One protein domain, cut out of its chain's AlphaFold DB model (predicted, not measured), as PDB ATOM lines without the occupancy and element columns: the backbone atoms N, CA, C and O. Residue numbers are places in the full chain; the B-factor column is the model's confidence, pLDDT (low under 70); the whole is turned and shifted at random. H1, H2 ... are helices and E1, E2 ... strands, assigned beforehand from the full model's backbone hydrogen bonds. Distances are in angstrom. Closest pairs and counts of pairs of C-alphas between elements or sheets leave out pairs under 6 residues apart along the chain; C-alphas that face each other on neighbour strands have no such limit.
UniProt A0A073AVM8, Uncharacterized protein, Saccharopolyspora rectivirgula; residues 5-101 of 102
ATOM      1  N   ILE A   5     140.489 176.737 207.233       93.06
ATOM      2  CA  ILE A   5     139.237 176.166 206.758       93.06
ATOM      3  C   ILE A   5     139.495 175.545 205.398       93.06
ATOM      4  O   ILE A   5     140.163 176.127 204.543       93.06
ATOM      5  N   THR A   6     138.956 174.354 205.188       95.62
ATOM      6  CA  THR A   6     139.000 173.683 203.891       95.62
ATOM      7  C   THR A   6     137.592 173.575 203.339       95.62
ATOM      8  O   THR A   6     136.664 173.253 204.072       95.62
ATOM      9  N   ALA A   7     137.431 173.856 202.052       97.44
ATOM     10  CA  ALA A   7     136.200 173.622 201.314       97.44
ATOM     11  C   ALA A   7     136.518 172.643 200.185       97.44
ATOM     12  O   ALA A   7     137.154 173.017 199.200       97.44
ATOM     13  N   ASN A   8     136.125 171.383 200.352       97.69
ATOM     14  CA  ASN A   8     136.341 170.330 199.373       97.69
ATOM     15  C   ASN A   8     135.094 170.098 198.514       97.69
ATOM     16  O   ASN A   8     133.994 169.935 199.039       97.69
ATOM     17  N   TYR A   9     135.294 170.039 197.204       97.19
ATOM     18  CA  TYR A   9     134.265 169.862 196.190       97.19
ATOM     19  C   TYR A   9     134.451 168.511 195.503       97.19
ATOM     20  O   TYR A   9     135.550 168.187 195.046       97.19
ATOM     21  N   VAL A  10     133.371 167.740 195.409       94.94
ATOM     22  CA  VAL A  10     133.341 166.436 194.739       94.94
ATOM     23  C   VAL A  10     132.188 166.439 193.731       94.94
ATOM     24  O   VAL A  10     131.050 166.682 194.141       94.94
ATOM     25  N   PRO A  11     132.445 166.198 192.431       91.25
ATOM     26  CA  PRO A  11     131.379 166.005 191.448       91.25
ATOM     27  C   PRO A  11     130.487 164.805 191.816       91.25
ATOM     28  O   PRO A  11     131.001 163.727 192.112       91.25
ATOM     29  N   ASP A  12     129.167 164.985 191.765       87.38
ATOM     30  CA  ASP A  12     128.131 163.987 192.073       87.38
ATOM     31  C   ASP A  12     127.031 164.053 190.993       87.38
ATOM     32  O   ASP A  12     125.945 164.595 191.195       87.38
ATOM     33  N   GLY A  13     127.349 163.558 189.791       85.12
ATOM     34  CA  GLY A  13     126.486 163.703 188.614       85.12
ATOM     35  C   GLY A  13     126.473 165.142 188.095       85.12
ATOM     36  O   GLY A  13     127.534 165.695 187.808       85.12
ATOM     37  N   ASP A  14     125.280 165.729 187.982       81.75
ATOM     38  CA  ASP A  14     125.090 167.141 187.604       81.75
ATOM     39  C   ASP A  14     125.248 168.101 188.803       81.75
ATOM     40  O   ASP A  14     125.332 169.323 188.643       81.75
ATOM     41  N   ASP A  15     125.316 167.543 190.014       91.00
ATOM     42  CA  ASP A  15     125.485 168.281 191.256       91.00
ATOM     43  C   ASP A  15     126.923 168.183 191.777       91.00
ATOM     44  O   ASP A  15     127.748 167.369 191.360       91.00
ATOM     45  N   TRP A  16     127.224 169.042 192.742       94.75
ATOM     46  CA  TRP A  16     128.480 169.065 193.469       94.75
ATOM     47  C   TRP A  16     128.204 168.878 194.949       94.75
ATOM     48  O   TRP A  16     127.414 169.615 195.540       94.75
ATOM     49  N   GLN A  17     128.898 167.928 195.566       97.62
ATOM     50  CA  GLN A  17     128.978 167.834 197.013       97.62
ATOM     51  C   GLN A  17     130.053 168.797 197.521       97.62
ATOM     52  O   GLN A  17     131.197 168.767 197.067       97.62
ATOM     53  N   ILE A  18     129.688 169.630 198.491       98.00
ATOM     54  CA  ILE A  18     130.565 170.586 199.160       98.00
ATOM     55  C   ILE A  18     130.756 170.119 200.590       98.00
ATOM     56  O   ILE A  18     129.785 169.928 201.313       98.00
ATOM     57  N   THR A  19     132.002 169.964 201.011       97.94
ATOM     58  CA  THR A  19     132.369 169.683 202.395       97.94
ATOM     59  C   THR A  19     133.221 170.826 202.916       97.94
ATOM     60  O   THR A  19     134.328 171.025 202.425       97.94
ATOM     61  N   VAL A  20     132.723 171.574 203.897       97.00
ATOM     62  CA  VAL A  20     133.498 172.610 204.588       97.00
ATOM     63  C   VAL A  20     133.919 172.076 205.946       97.00
ATOM     64  O   VAL A  20     133.061 171.688 206.734       97.00
ATOM     65  N   SER A  21     135.220 172.079 206.221       94.38
ATOM     66  CA  SER A  21     135.794 171.570 207.467       94.38
ATOM     67  C   SER A  21     136.709 172.602 208.118       94.38
ATOM     68  O   SER A  21     137.545 173.219 207.451       94.38
ATOM     69  N   THR A  22     136.568 172.745 209.431       90.81
ATOM     70  CA  THR A  22     137.500 173.432 210.333       90.81
ATOM     71  C   THR A  22     138.291 172.387 211.133       90.81
ATOM     72  O   THR A  22     138.185 171.187 210.877       90.81
ATOM     73  N   GLU A  23     139.090 172.810 212.117       85.56
ATOM     74  CA  GLU A  23     139.795 171.876 213.012       85.56
ATOM     75  C   GLU A  23     138.847 171.031 213.882       85.56
ATOM     76  O   GLU A  23     139.229 169.951 214.331       85.56
ATOM     77  N   SER A  24     137.629 171.515 214.144       85.06
ATOM     78  CA  SER A  24     136.721 170.936 215.141       85.06
ATOM     79  C   SER A  24     135.333 170.566 214.617       85.06
ATOM     80  O   SER A  24     134.648 169.788 215.278       85.06
ATOM     81  N   ASP A  25     134.907 171.092 213.466       90.50
ATOM     82  CA  ASP A  25     133.566 170.859 212.917       90.50
ATOM     83  C   ASP A  25     133.597 170.761 211.380       90.50
ATOM     84  O   ASP A  25     134.515 171.245 210.713       90.50
ATOM     85  N   GLN A  26     132.588 170.105 210.812       94.12
ATOM     86  CA  GLN A  26     132.431 169.898 209.378       94.12
ATOM     87  C   GLN A  26     130.957 169.980 208.980       94.12
ATOM     88  O   GLN A  26     130.079 169.433 209.647       94.12
ATOM     89  N   ARG A  27     130.688 170.594 207.827       96.12
ATOM     90  CA  ARG A  27     129.364 170.626 207.194       96.12
ATOM     91  C   ARG A  27     129.437 170.149 205.759       96.12
ATOM     92  O   ARG A  27     130.442 170.345 205.078       96.12
ATOM     93  N   VAL A  28     128.362 169.508 205.315       97.12
ATOM     94  CA  VAL A  28     128.249 168.927 203.979       97.12
ATOM     95  C   VAL A  28     126.943 169.381 203.351       97.12
ATOM     96  O   VAL A  28     125.890 169.204 203.952       97.12
ATOM     97  N   GLU A  29     127.014 169.915 202.138       97.69
ATOM     98  CA  GLU A  29     125.858 170.346 201.347       97.69
ATOM     99  C   GLU A  29     126.000 169.919 199.887       97.69
ATOM    100  O   GLU A  29     127.051 169.427 199.464       97.69
ATOM    101  N   ARG A  30     124.931 170.110 199.108       97.31
ATOM    102  CA  ARG A  30     124.937 169.926 197.653       97.31
ATOM    103  C   ARG A  30     124.470 171.181 196.926       97.31
ATOM    104  O   ARG A  30     123.629 171.922 197.436       97.31
ATOM    105  N   ALA A  31     125.002 171.405 195.729       96.81
ATOM    106  CA  ALA A  31     124.546 172.465 194.839       96.81
ATOM    107  C   ALA A  31     124.750 172.092 193.359       96.81
ATOM    108  O   ALA A  31     125.724 171.402 193.050       96.81
ATOM    109  N   PRO A  32     123.889 172.585 192.453       95.06
ATOM    110  CA  PRO A  32     124.040 172.360 191.020       95.06
ATOM    111  C   PRO A  32     125.157 173.236 190.451       95.06
ATOM    112  O   PRO A  32     125.157 174.454 190.636       95.06
ATOM    113  N   GLY A  33     126.096 172.624 189.735       93.62
ATOM    114  CA  GLY A  33     127.210 173.346 189.122       93.62
ATOM    115  C   GLY A  33     128.229 173.954 190.099       93.62
ATOM    116  O   GLY A  33     127.979 174.201 191.284       93.62
ATOM    117  N   LEU A  34     129.433 174.231 189.589       94.75
ATOM    118  CA  LEU A  34     130.567 174.624 190.438       94.75
ATOM    119  C   LEU A  34     130.427 176.049 191.005       94.75
ATOM    120  O   LEU A  34     130.915 176.337 192.099       94.75
ATOM    121  N   ILE A  35     129.749 176.951 190.288       95.44
ATOM    122  CA  ILE A  35     129.535 178.330 190.755       95.44
ATOM    123  C   ILE A  35     128.572 178.360 191.943       95.44
ATOM    124  O   ILE A  35     128.900 178.957 192.966       95.44
ATOM    125  N   ALA A  36     127.435 177.662 191.865       96.19
ATOM    126  CA  ALA A  36     126.509 177.613 192.996       96.19
ATOM    127  C   ALA A  36     127.124 176.864 194.189       96.19
ATOM    128  O   ALA A  36     126.910 177.246 195.339       96.19
ATOM    129  N   ALA A  37     127.948 175.841 193.929       97.12
ATOM    130  CA  ALA A  37     128.725 175.170 194.964       97.12
ATOM    131  C   ALA A  37     129.695 176.126 195.679       97.12
ATOM    132  O   ALA A  37     129.812 176.086 196.907       97.12
ATOM    133  N   ARG A  38     130.360 177.031 194.946       97.06
ATOM    134  CA  ARG A  38     131.226 178.068 195.530       97.06
ATOM    135  C   ARG A  38     130.446 179.001 196.454       97.06
ATOM    136  O   ARG A  38     130.934 179.273 197.552       97.06
ATOM    137  N   ASP A  39     129.268 179.448 196.027       97.00
ATOM    138  CA  ASP A  39     128.401 180.329 196.817       97.00
ATOM    139  C   ASP A  39     127.865 179.616 198.066       97.00
ATOM    140  O   ASP A  39     127.810 180.194 199.153       97.00
ATOM    141  N   LYS A  40     127.511 178.330 197.940       97.69
ATOM    142  CA  LYS A  40     127.084 177.495 199.069       97.69
ATOM    143  C   LYS A  40     128.211 177.290 200.082       97.69
ATOM    144  O   LYS A  40     127.956 177.329 201.281       97.69
ATOM    145  N   ALA A  41     129.448 177.120 199.620       96.62
ATOM    146  CA  ALA A  41     130.602 177.007 200.507       96.62
ATOM    147  C   ALA A  41     130.804 178.270 201.355       96.62
ATOM    148  O   ALA A  41     131.064 178.141 202.544       96.62
ATOM    149  N   GLU A  42     130.641 179.473 200.790       94.12
ATOM    150  CA  GLU A  42     130.721 180.718 201.577       94.12
ATOM    151  C   GLU A  42     129.668 180.771 202.684       94.12
ATOM    152  O   GLU A  42     129.986 181.127 203.815       94.12
ATOM    153  N   GLN A  43     128.433 180.354 202.383       95.19
ATOM    154  CA  GLN A  43     127.367 180.277 203.388       95.19
ATOM    155  C   GLN A  43     127.751 179.321 204.522       95.19
ATOM    156  O   GLN A  43     127.669 179.685 205.691       95.19
ATOM    157  N   LEU A  44     128.247 178.129 204.179       94.94
ATOM    158  CA  LEU A  44     128.697 177.150 205.169       94.94
ATOM    159  C   LEU A  44     129.861 177.658 206.019       94.94
ATOM    160  O   LEU A  44     129.892 177.400 207.218       94.94
ATOM    161  N   ILE A  45     130.818 178.362 205.415       92.25
ATOM    162  CA  ILE A  45     131.960 178.943 206.126       92.25
ATOM    163  C   ILE A  45     131.479 179.976 207.150       92.25
ATOM    164  O   ILE A  45     131.971 179.987 208.275       92.25
ATOM    165  N   GLU A  46     130.513 180.816 206.778       90.44
ATOM    166  CA  GLU A  46     129.939 181.814 207.682       90.44
ATOM    167  C   GLU A  46     129.166 181.171 208.842       90.44
ATOM    168  O   GLU A  46     129.262 181.622 209.978       90.44
ATOM    169  N   GLU A  47     128.460 180.068 208.590       90.19
ATOM    170  CA  GLU A  47     127.774 179.304 209.638       90.19
ATOM    171  C   GLU A  47     128.743 178.584 210.590       90.19
ATOM    172  O   GLU A  47     128.475 178.480 211.789       90.19
ATOM    173  N   LEU A  48     129.854 178.060 210.063       87.38
ATOM    174  CA  LEU A  48     130.860 177.311 210.826       87.38
ATOM    175  C   LEU A  48     131.800 178.212 211.631       87.38
ATOM    176  O   LEU A  48     132.278 177.798 212.688       87.38
ATOM    177  N   ALA A  49     132.109 179.405 211.128       83.25
ATOM    178  CA  ALA A  49     133.119 180.288 211.704       83.25
ATOM    179  C   ALA A  49     132.744 181.784 211.582       83.25
ATOM    180  O   ALA A  49     133.497 182.553 210.978       83.25
ATOM    181  N   PRO A  50     131.623 182.228 212.186       78.31
ATOM    182  CA  PRO A  50     131.112 183.598 212.026       78.31
ATOM    183  C   PRO A  50     132.051 184.682 212.587       78.31
ATOM    184  O   PRO A  50     132.103 185.800 212.086       78.31
ATOM    185  N   GLU A  51     132.842 184.364 213.614       73.62
ATOM    186  CA  GLU A  51     133.696 185.338 214.318       73.62
ATOM    187  C   GLU A  51     135.102 185.493 213.698       73.62
ATOM    188  O   GLU A  51     135.907 186.316 214.144       73.62
ATOM    189  N   ASP A  52     135.434 184.710 212.667       67.00
ATOM    190  CA  ASP A  52     136.805 184.590 212.168       67.00
ATOM    191  C   ASP A  52     137.055 185.448 210.916       67.00
ATOM    192  O   ASP A  52     137.041 184.976 209.779       67.00
ATOM    193  N   ASN A  53     137.276 186.748 211.137       62.19
ATOM    194  CA  ASN A  53     137.477 187.764 210.091       62.19
ATOM    195  C   ASN A  53     138.865 187.718 209.401       62.19
ATOM    196  O   ASN A  53     139.154 188.555 208.547       62.19
ATOM    197  N   GLY A  54     139.739 186.773 209.771       62.88
ATOM    198  CA  GLY A  54     141.091 186.609 209.213       62.88
ATOM    199  C   GLY A  54     141.384 185.200 208.687       62.88
ATOM    200  O   GLY A  54     142.553 184.857 208.493       62.88
ATOM    201  N   ARG A  55     140.343 184.382 208.495       77.94
ATOM    202  CA  ARG A  55     140.446 182.966 208.123       77.94
ATOM    203  C   ARG A  55     141.066 182.750 206.748       77.94
ATOM    204  O   ARG A  55     140.707 183.403 205.768       77.94
ATOM    205  N   VAL A  56     141.963 181.770 206.667       88.00
ATOM    206  CA  VAL A  56     142.469 181.260 205.389       88.00
ATOM    207  C   VAL A  56     141.581 180.099 204.967       88.00
ATOM    208  O   VAL A  56     141.518 179.078 205.653       88.00
ATOM    209  N   VAL A  57     140.906 180.263 203.831       92.56
ATOM    210  CA  VAL A  57     140.080 179.217 203.223       92.56
ATOM    211  C   VAL A  57     140.831 178.613 202.045       92.56
ATOM    212  O   VAL A  57     141.211 179.319 201.109       92.56
ATOM    213  N   VAL A  58     141.023 177.299 202.075       94.81
ATOM    214  CA  VAL A  58     141.600 176.544 200.963       94.81
ATOM    215  C   VAL A  58     140.485 175.792 200.248       94.81
ATOM    216  O   VAL A  58     139.818 174.942 200.837       94.81
ATOM    217  N   HIS A  59     140.295 176.096 198.968       96.88
ATOM    218  CA  HIS A  59     139.340 175.391 198.118       96.88
ATOM    219  C   HIS A  59     140.024 174.230 197.411       96.88
ATOM    220  O   HIS A  59     141.079 174.411 196.805       96.88
ATOM    221  N   LEU A  60     139.416 173.054 197.491       96.62
ATOM    222  CA  LEU A  60     139.982 171.792 197.037       96.62
ATOM    223  C   LEU A  60     138.973 171.063 196.163       96.62
ATOM    224  O   LEU A  60     137.811 170.971 196.521       96.62
ATOM    225  N   LEU A  61     139.400 170.492 195.048       95.19
ATOM    226  CA  LEU A  61     138.567 169.614 194.238       95.19
ATOM    227  C   LEU A  61     139.123 168.210 194.366       95.19
ATOM    228  O   LEU A  61     140.261 167.974 193.973       95.19
ATOM    229  N   ASN A  62     138.347 167.292 194.942       93.38
ATOM    230  CA  ASN A  62     138.840 165.965 195.321       93.38
ATOM    231  C   ASN A  62     140.179 166.034 196.091       93.38
ATOM    232  O   ASN A  62     141.078 165.226 195.868       93.38
ATOM    233  N   GLY A  63     140.332 167.029 196.971       94.00
ATOM    234  CA  GLY A  63     141.560 167.277 197.729       94.00
ATOM    235  C   GLY A  63     142.633 168.110 197.014       94.00
ATOM    236  O   GLY A  63     143.669 168.378 197.614       94.00
ATOM    237  N   ASP A  64     142.407 168.558 195.775       93.94
ATOM    238  CA  ASP A  64     143.399 169.274 194.963       93.94
ATOM    239  C   ASP A  64     143.007 170.745 194.716       93.94
ATOM    240  O   ASP A  64     142.004 171.056 194.063       93.94
ATOM    241  N   ALA A  65     143.823 171.674 195.223       93.88
ATOM    242  CA  ALA A  65     143.596 173.116 195.082       93.88
ATOM    243  C   ALA A  65     143.815 173.646 193.653       93.88
ATOM    244  O   ALA A  65     143.160 174.602 193.219       93.88
ATOM    245  N   PHE A  66     144.739 173.045 192.904       93.62
ATOM    246  CA  PHE A  66     145.035 173.443 191.531       93.62
ATOM    247  C   PHE A  66     143.913 173.006 190.585       93.62
ATOM    248  O   PHE A  66     143.454 173.799 189.753       93.62
ATOM    249  N   ALA A  67     143.430 171.772 190.756       92.19
ATOM    250  CA  ALA A  67     142.283 171.257 190.018       92.19
ATOM    251  C   ALA A  67     141.041 172.123 190.261       92.19
ATOM    252  O   ALA A  67     140.378 172.523 189.302       92.19
ATOM    253  N   PHE A  68     140.788 172.503 191.521       95.25
ATOM    254  CA  PHE A  68     139.713 173.437 191.855       95.25
ATOM    255  C   PHE A  68     139.860 174.767 191.118       95.25
ATOM    256  O   PHE A  68     138.924 175.219 190.462       95.25
ATOM    257  N   THR A  69     141.035 175.391 191.208       94.56
ATOM    258  CA  THR A  69     141.276 176.717 190.624       94.56
ATOM    259  C   THR A  69     141.036 176.706 189.116       94.56
ATOM    260  O   THR A  69     140.390 177.606 188.581       94.56
ATOM    261  N   THR A  70     141.498 175.660 188.430       93.88
ATOM    262  CA  THR A  70     141.316 175.506 186.982       93.88
ATOM    263  C   THR A  70     139.840 175.352 186.617       93.88
ATOM    264  O   THR A  70     139.341 176.087 185.763       93.88
ATOM    265  N   ALA A  71     139.130 174.442 187.292       93.19
ATOM    266  CA  ALA A  71     137.708 174.201 187.056       93.19
ATOM    267  C   ALA A  71     136.863 175.452 187.354       93.19
ATOM    268  O   ALA A  71     136.004 175.833 186.563       93.19
ATOM    269  N   TYR A  72     137.151 176.151 188.455       94.81
ATOM    270  CA  TYR A  72     136.427 177.359 188.844       94.81
ATOM    271  C   TYR A  72     136.590 178.487 187.822       94.81
ATOM    272  O   TYR A  72     135.607 179.139 187.461       94.81
ATOM    273  N   LEU A  73     137.809 178.705 187.315       95.44
ATOM    274  CA  LEU A  73     138.043 179.709 186.278       95.44
ATOM    275  C   LEU A  73     137.270 179.375 184.998       95.44
ATOM    276  O   LEU A  73     136.635 180.261 184.432       95.44
ATOM    277  N   GLN A  74     137.247 178.112 184.570       92.56
ATOM    278  CA  GLN A  74     136.450 177.695 183.411       92.56
ATOM    279  C   GLN A  74     134.955 177.918 183.627       92.56
ATOM    280  O   GLN A  74     134.320 178.580 182.808       92.56
ATOM    281  N   ALA A  75     134.400 177.468 184.752       93.00
ATOM    282  CA  ALA A  75     132.997 177.710 185.075       93.00
ATOM    283  C   ALA A  75     132.665 179.212 185.037       93.00
ATOM    284  O   ALA A  75     131.655 179.633 184.475       93.00
ATOM    285  N   ARG A  76     133.568 180.060 185.551       92.88
ATOM    286  CA  ARG A  76     133.397 181.521 185.531       92.88
ATOM    287  C   ARG A  76     133.455 182.121 184.124       92.88
ATOM    288  O   ARG A  76     132.857 183.170 183.893       92.88
ATOM    289  N   HIS A  77     134.135 181.461 183.192       93.69
ATOM    290  CA  HIS A  77     134.170 181.816 181.773       93.69
ATOM    291  C   HIS A  77     132.980 181.265 180.968       93.69
ATOM    292  O   HIS A  77     132.939 181.456 179.754       93.69
ATOM    293  N   GLY A  78     131.993 180.644 181.625       90.25
ATOM    294  CA  GLY A  78     130.742 180.209 181.003       90.25
ATOM    295  C   GLY A  78     130.801 178.831 180.347       90.25
ATOM    296  O   GLY A  78     129.936 178.517 179.534       90.25
ATOM    297  N   PHE A  79     131.808 178.018 180.680       89.62
ATOM    298  CA  PHE A  79     131.798 176.598 180.327       89.62
ATOM    299  C   PHE A  79     130.661 175.885 181.063       89.62
ATOM    300  O   PHE A  79     130.309 176.269 182.180       89.62
ATOM    301  N   SER A  80     130.089 174.853 180.441       86.56
ATOM    302  CA  SER A  80     129.013 174.082 181.069       86.56
ATOM    303  C   SER A  80     129.498 173.330 182.314       86.56
ATOM    304  O   SER A  80     130.698 173.082 182.496       86.56
ATOM    305  N   ASP A  81     128.560 172.946 183.178       84.19
ATOM    306  CA  ASP A  81     128.869 172.195 184.398       84.19
ATOM    307  C   ASP A  81     129.485 170.824 184.080       84.19
ATOM    308  O   ASP A  81     130.463 170.426 184.714       84.19
ATOM    309  N   GLU A  82     128.999 170.155 183.029       84.44
ATOM    310  CA  GLU A  82     129.560 168.896 182.529       84.44
ATOM    311  C   GLU A  82     131.005 169.076 182.035       84.44
ATOM    312  O   GLU A  82     131.903 168.308 182.393       84.44
ATOM    313  N   GLU A  83     131.269 170.121 181.242       85.44
ATOM    314  CA  GLU A  83     132.624 170.424 180.774       85.44
ATOM    315  C   GLU A  83     133.570 170.720 181.937       85.44
ATOM    316  O   GLU A  83     134.704 170.232 181.951       85.44
ATOM    317  N   THR A  84     133.090 171.473 182.924       85.44
ATOM    318  CA  THR A  84     133.836 171.827 184.132       85.44
ATOM    319  C   THR A  84     134.174 170.581 184.953       85.44
ATOM    320  O   THR A  84     135.334 170.385 185.326       85.44
ATOM    321  N   ALA A  85     133.199 169.697 185.189       81.31
ATOM    322  CA  ALA A  85     133.397 168.438 185.907       81.31
ATOM    323  C   ALA A  85     134.385 167.513 185.179       81.31
ATOM    324  O   ALA A  85     135.251 166.888 185.798       81.31
ATOM    325  N   ARG A  86     134.325 167.474 183.843       82.44
ATOM    326  CA  ARG A  86     135.259 166.694 183.024       82.44
ATOM    327  C   ARG A  86     136.689 167.223 183.106       82.44
ATOM    328  O   ARG A  86     137.626 166.435 183.235       82.44
ATOM    329  N   VAL A  87     136.886 168.539 183.012       80.81
ATOM    330  CA  VAL A  87     138.235 169.119 183.122       80.81
ATOM    331  C   VAL A  87     138.795 168.893 184.518       80.81
ATOM    332  O   VAL A  87     139.943 168.469 184.644       80.81
ATOM    333  N   ALA A  88     137.976 169.085 185.548       76.12
ATOM    334  CA  ALA A  88     138.336 168.778 186.921       76.12
ATOM    335  C   ALA A  88     138.853 167.337 187.086       76.12
ATOM    336  O   ALA A  88     139.947 167.133 187.614       76.12
ATOM    337  N   ALA A  89     138.122 166.345 186.565       76.94
ATOM    338  CA  ALA A  89     138.531 164.941 186.615       76.94
ATOM    339  C   ALA A  89     139.872 164.684 185.897       76.94
ATOM    340  O   ALA A  89     140.733 163.961 186.407       76.94
ATOM    341  N   ASN A  90     140.084 165.314 184.738       79.56
ATOM    342  CA  ASN A  90     141.306 165.143 183.950       79.56
ATOM    343  C   ASN A  90     142.539 165.769 184.619       79.56
ATOM    344  O   ASN A  90     143.624 165.184 184.579       79.56
ATOM    345  N   VAL A  91     142.395 166.946 185.238       76.31
ATOM    346  CA  VAL A  91     143.508 167.647 185.898       76.31
ATOM    347  C   VAL A  91     143.986 166.869 187.126       76.31
ATOM    348  O   VAL A  91     145.187 166.616 187.246       76.31
ATOM    349  N   SER A  92     143.067 166.399 187.976       69.12
ATOM    350  CA  SER A  92     143.414 165.587 189.151       69.12
ATOM    351  C   SER A  92     144.109 164.271 188.768       69.12
ATOM    352  O   SER A  92     145.104 163.889 189.384       69.12
ATOM    353  N   GLY A  93     143.649 163.592 187.707       69.94
ATOM    354  CA  GLY A  93     144.282 162.359 187.221       69.94
ATOM    355  C   GLY A  93     145.694 162.566 186.650       69.94
ATOM    356  O   GLY A  93     146.576 161.719 186.825       69.94
ATOM    357  N   SER A  94     145.931 163.712 186.007       66.44
ATOM    358  CA  SER A  94     147.227 164.063 185.409       66.44
ATOM    359  C   SER A  94     148.291 164.376 186.469       66.44
ATOM    360  O   SER A  94     149.447 163.982 186.331       66.44
ATOM    361  N   LEU A  95     147.909 165.041 187.565       61.34
ATOM    362  CA  LEU A  95     148.826 165.352 188.669       61.34
ATOM    363  C   LEU A  95     149.187 164.113 189.493       61.34
ATOM    364  O   LEU A  95     150.360 163.911 189.818       61.34
ATOM    365  N   ALA A  96     148.212 163.239 189.759       62.81
ATOM    366  CA  ALA A  96     148.450 161.980 190.465       62.81
ATOM    367  C   ALA A  96     149.464 161.081 189.732       62.81
ATOM    368  O   ALA A  96     150.283 160.416 190.362       62.81
ATOM    369  N   SER A  97     149.449 161.086 188.396       65.06
ATOM    370  CA  SER A  97     150.381 160.307 187.570       65.06
ATOM    371  C   SER A  97     151.775 160.945 187.447       65.06
ATOM    372  O   SER A  97     152.765 160.220 187.327       65.06
ATOM    373  N   MET A  98     151.885 162.274 187.558       63.03
ATOM    374  CA  MET A  98     153.171 162.987 187.624       63.03
ATOM    375  C   MET A  98     153.903 162.809 188.965       63.03
ATOM    376  O   MET A  98     155.132 162.791 188.983       63.03
ATOM    377  N   GLN A  99     153.182 162.653 190.081       60.47
ATOM    378  CA  GLN A  99     153.787 162.444 191.408       60.47
ATOM    379  C   GLN A  99     154.352 161.031 191.622       60.47
ATOM    380  O   GLN A  99     155.244 160.864 192.442       60.47
ATOM    381  N   GLN A 100     153.881 160.018 190.885       61.25
ATOM    382  CA  GLN A 100     154.343 158.626 191.039       61.25
ATOM    383  C   GLN A 100     155.686 158.316 190.355       61.25
ATOM    384  O   GLN A 100     156.216 157.223 190.522       61.25
ATOM    385  N   HIS A 101     156.234 159.255 189.579       59.25
ATOM    386  CA  HIS A 101     157.515 159.100 188.879       59.25
ATOM    387  C   HIS A 101     158.673 159.877 189.536       59.25
ATOM    388  O   HIS A 101     159.688 160.124 188.881       59.25
TER     389      HIS A 101
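This is residues 5 to 101 of the 102 residues of an uncharacterized protein of Saccharopolyspora rectivirgula (UniProt A0A073AVM8). A twisted sheet of four strands has helix H1 over one face, and a helical hairpin, H2 and H3, packs across the end of the sheet where E1 and E4 finish. H3 meets the sheet with its residues 81 to 92, and its later turns run on past the sheet toward residue 101. The printed part has 97 residues, with three named helices and four named strands in the order E1 E2 E3 H1 E4 H2 H3. The sheet, in the order E3, E2, E1, E4, is mixed, and the class is mixed, helices and strands. The whole is compact, with a radius of gyration of the C-alphas of 13.5 A and spans of 40 by 33 by 21 A.

E1 is residues 5 to 12, from C-alpha 5 at (139.237, 176.166, 206.758), and is 22.1 A long. E2 is residues 15 to 21, and E3 is residues 26 to 32. H1 is residues 33 to 48, 22.4 A long, from C-alpha 33 at (127.210, 173.346, 189.122). E4 is residues 56 to 61, and H2 is residues 65 to 76. H3, residues 81 to 99, is 27.7 A long and ends with C-alpha 99 at (153.787, 162.444, 191.408).

E1, E2 and E3 form a meander, each strand the antiparallel neighbour of the one before; N 8 and O 19 are 2.8 A apart across E1 and E2, and N 18 and O 29 are 2.8 A apart across E2 and E3. E4 is parallel to E1, with N 7 and O 58 2.9 A apart. E3, H1 and E4 make a split strand-helix-strand unit, two strands running the same way with E2 and E1 between them; its crossover is right-handed. H1 is on the sheet, the C-alphas of Ala 31 and Ala 37 being 5.0 A apart. H2 is on the same face as H1, at a height over the sheet of 5.7 A, and its closest C-alphas to E4 are those of Leu 61 and Phe 68, 4.6 A. The sheet and the helices H1 and H3 make two layers, that is, helices on one face of a sheet. H2 and H3, a helical hairpin, touch at a shallow tilt of 23 degrees, opposite ways, closest at the C-alphas of Ala 71 and Thr 84, 5.4 A. In H1, H2 and H3 every O i to N i+4 pair is within hydrogen-bond range.

The two C-alphas farthest apart, those of Glu 51 and His 101, are 43.6 A apart. The printed part has no cut, and no link is long. The mean pLDDT of the printed part is 87.6; residues 52 to 54 and 92 to 101 are under 70.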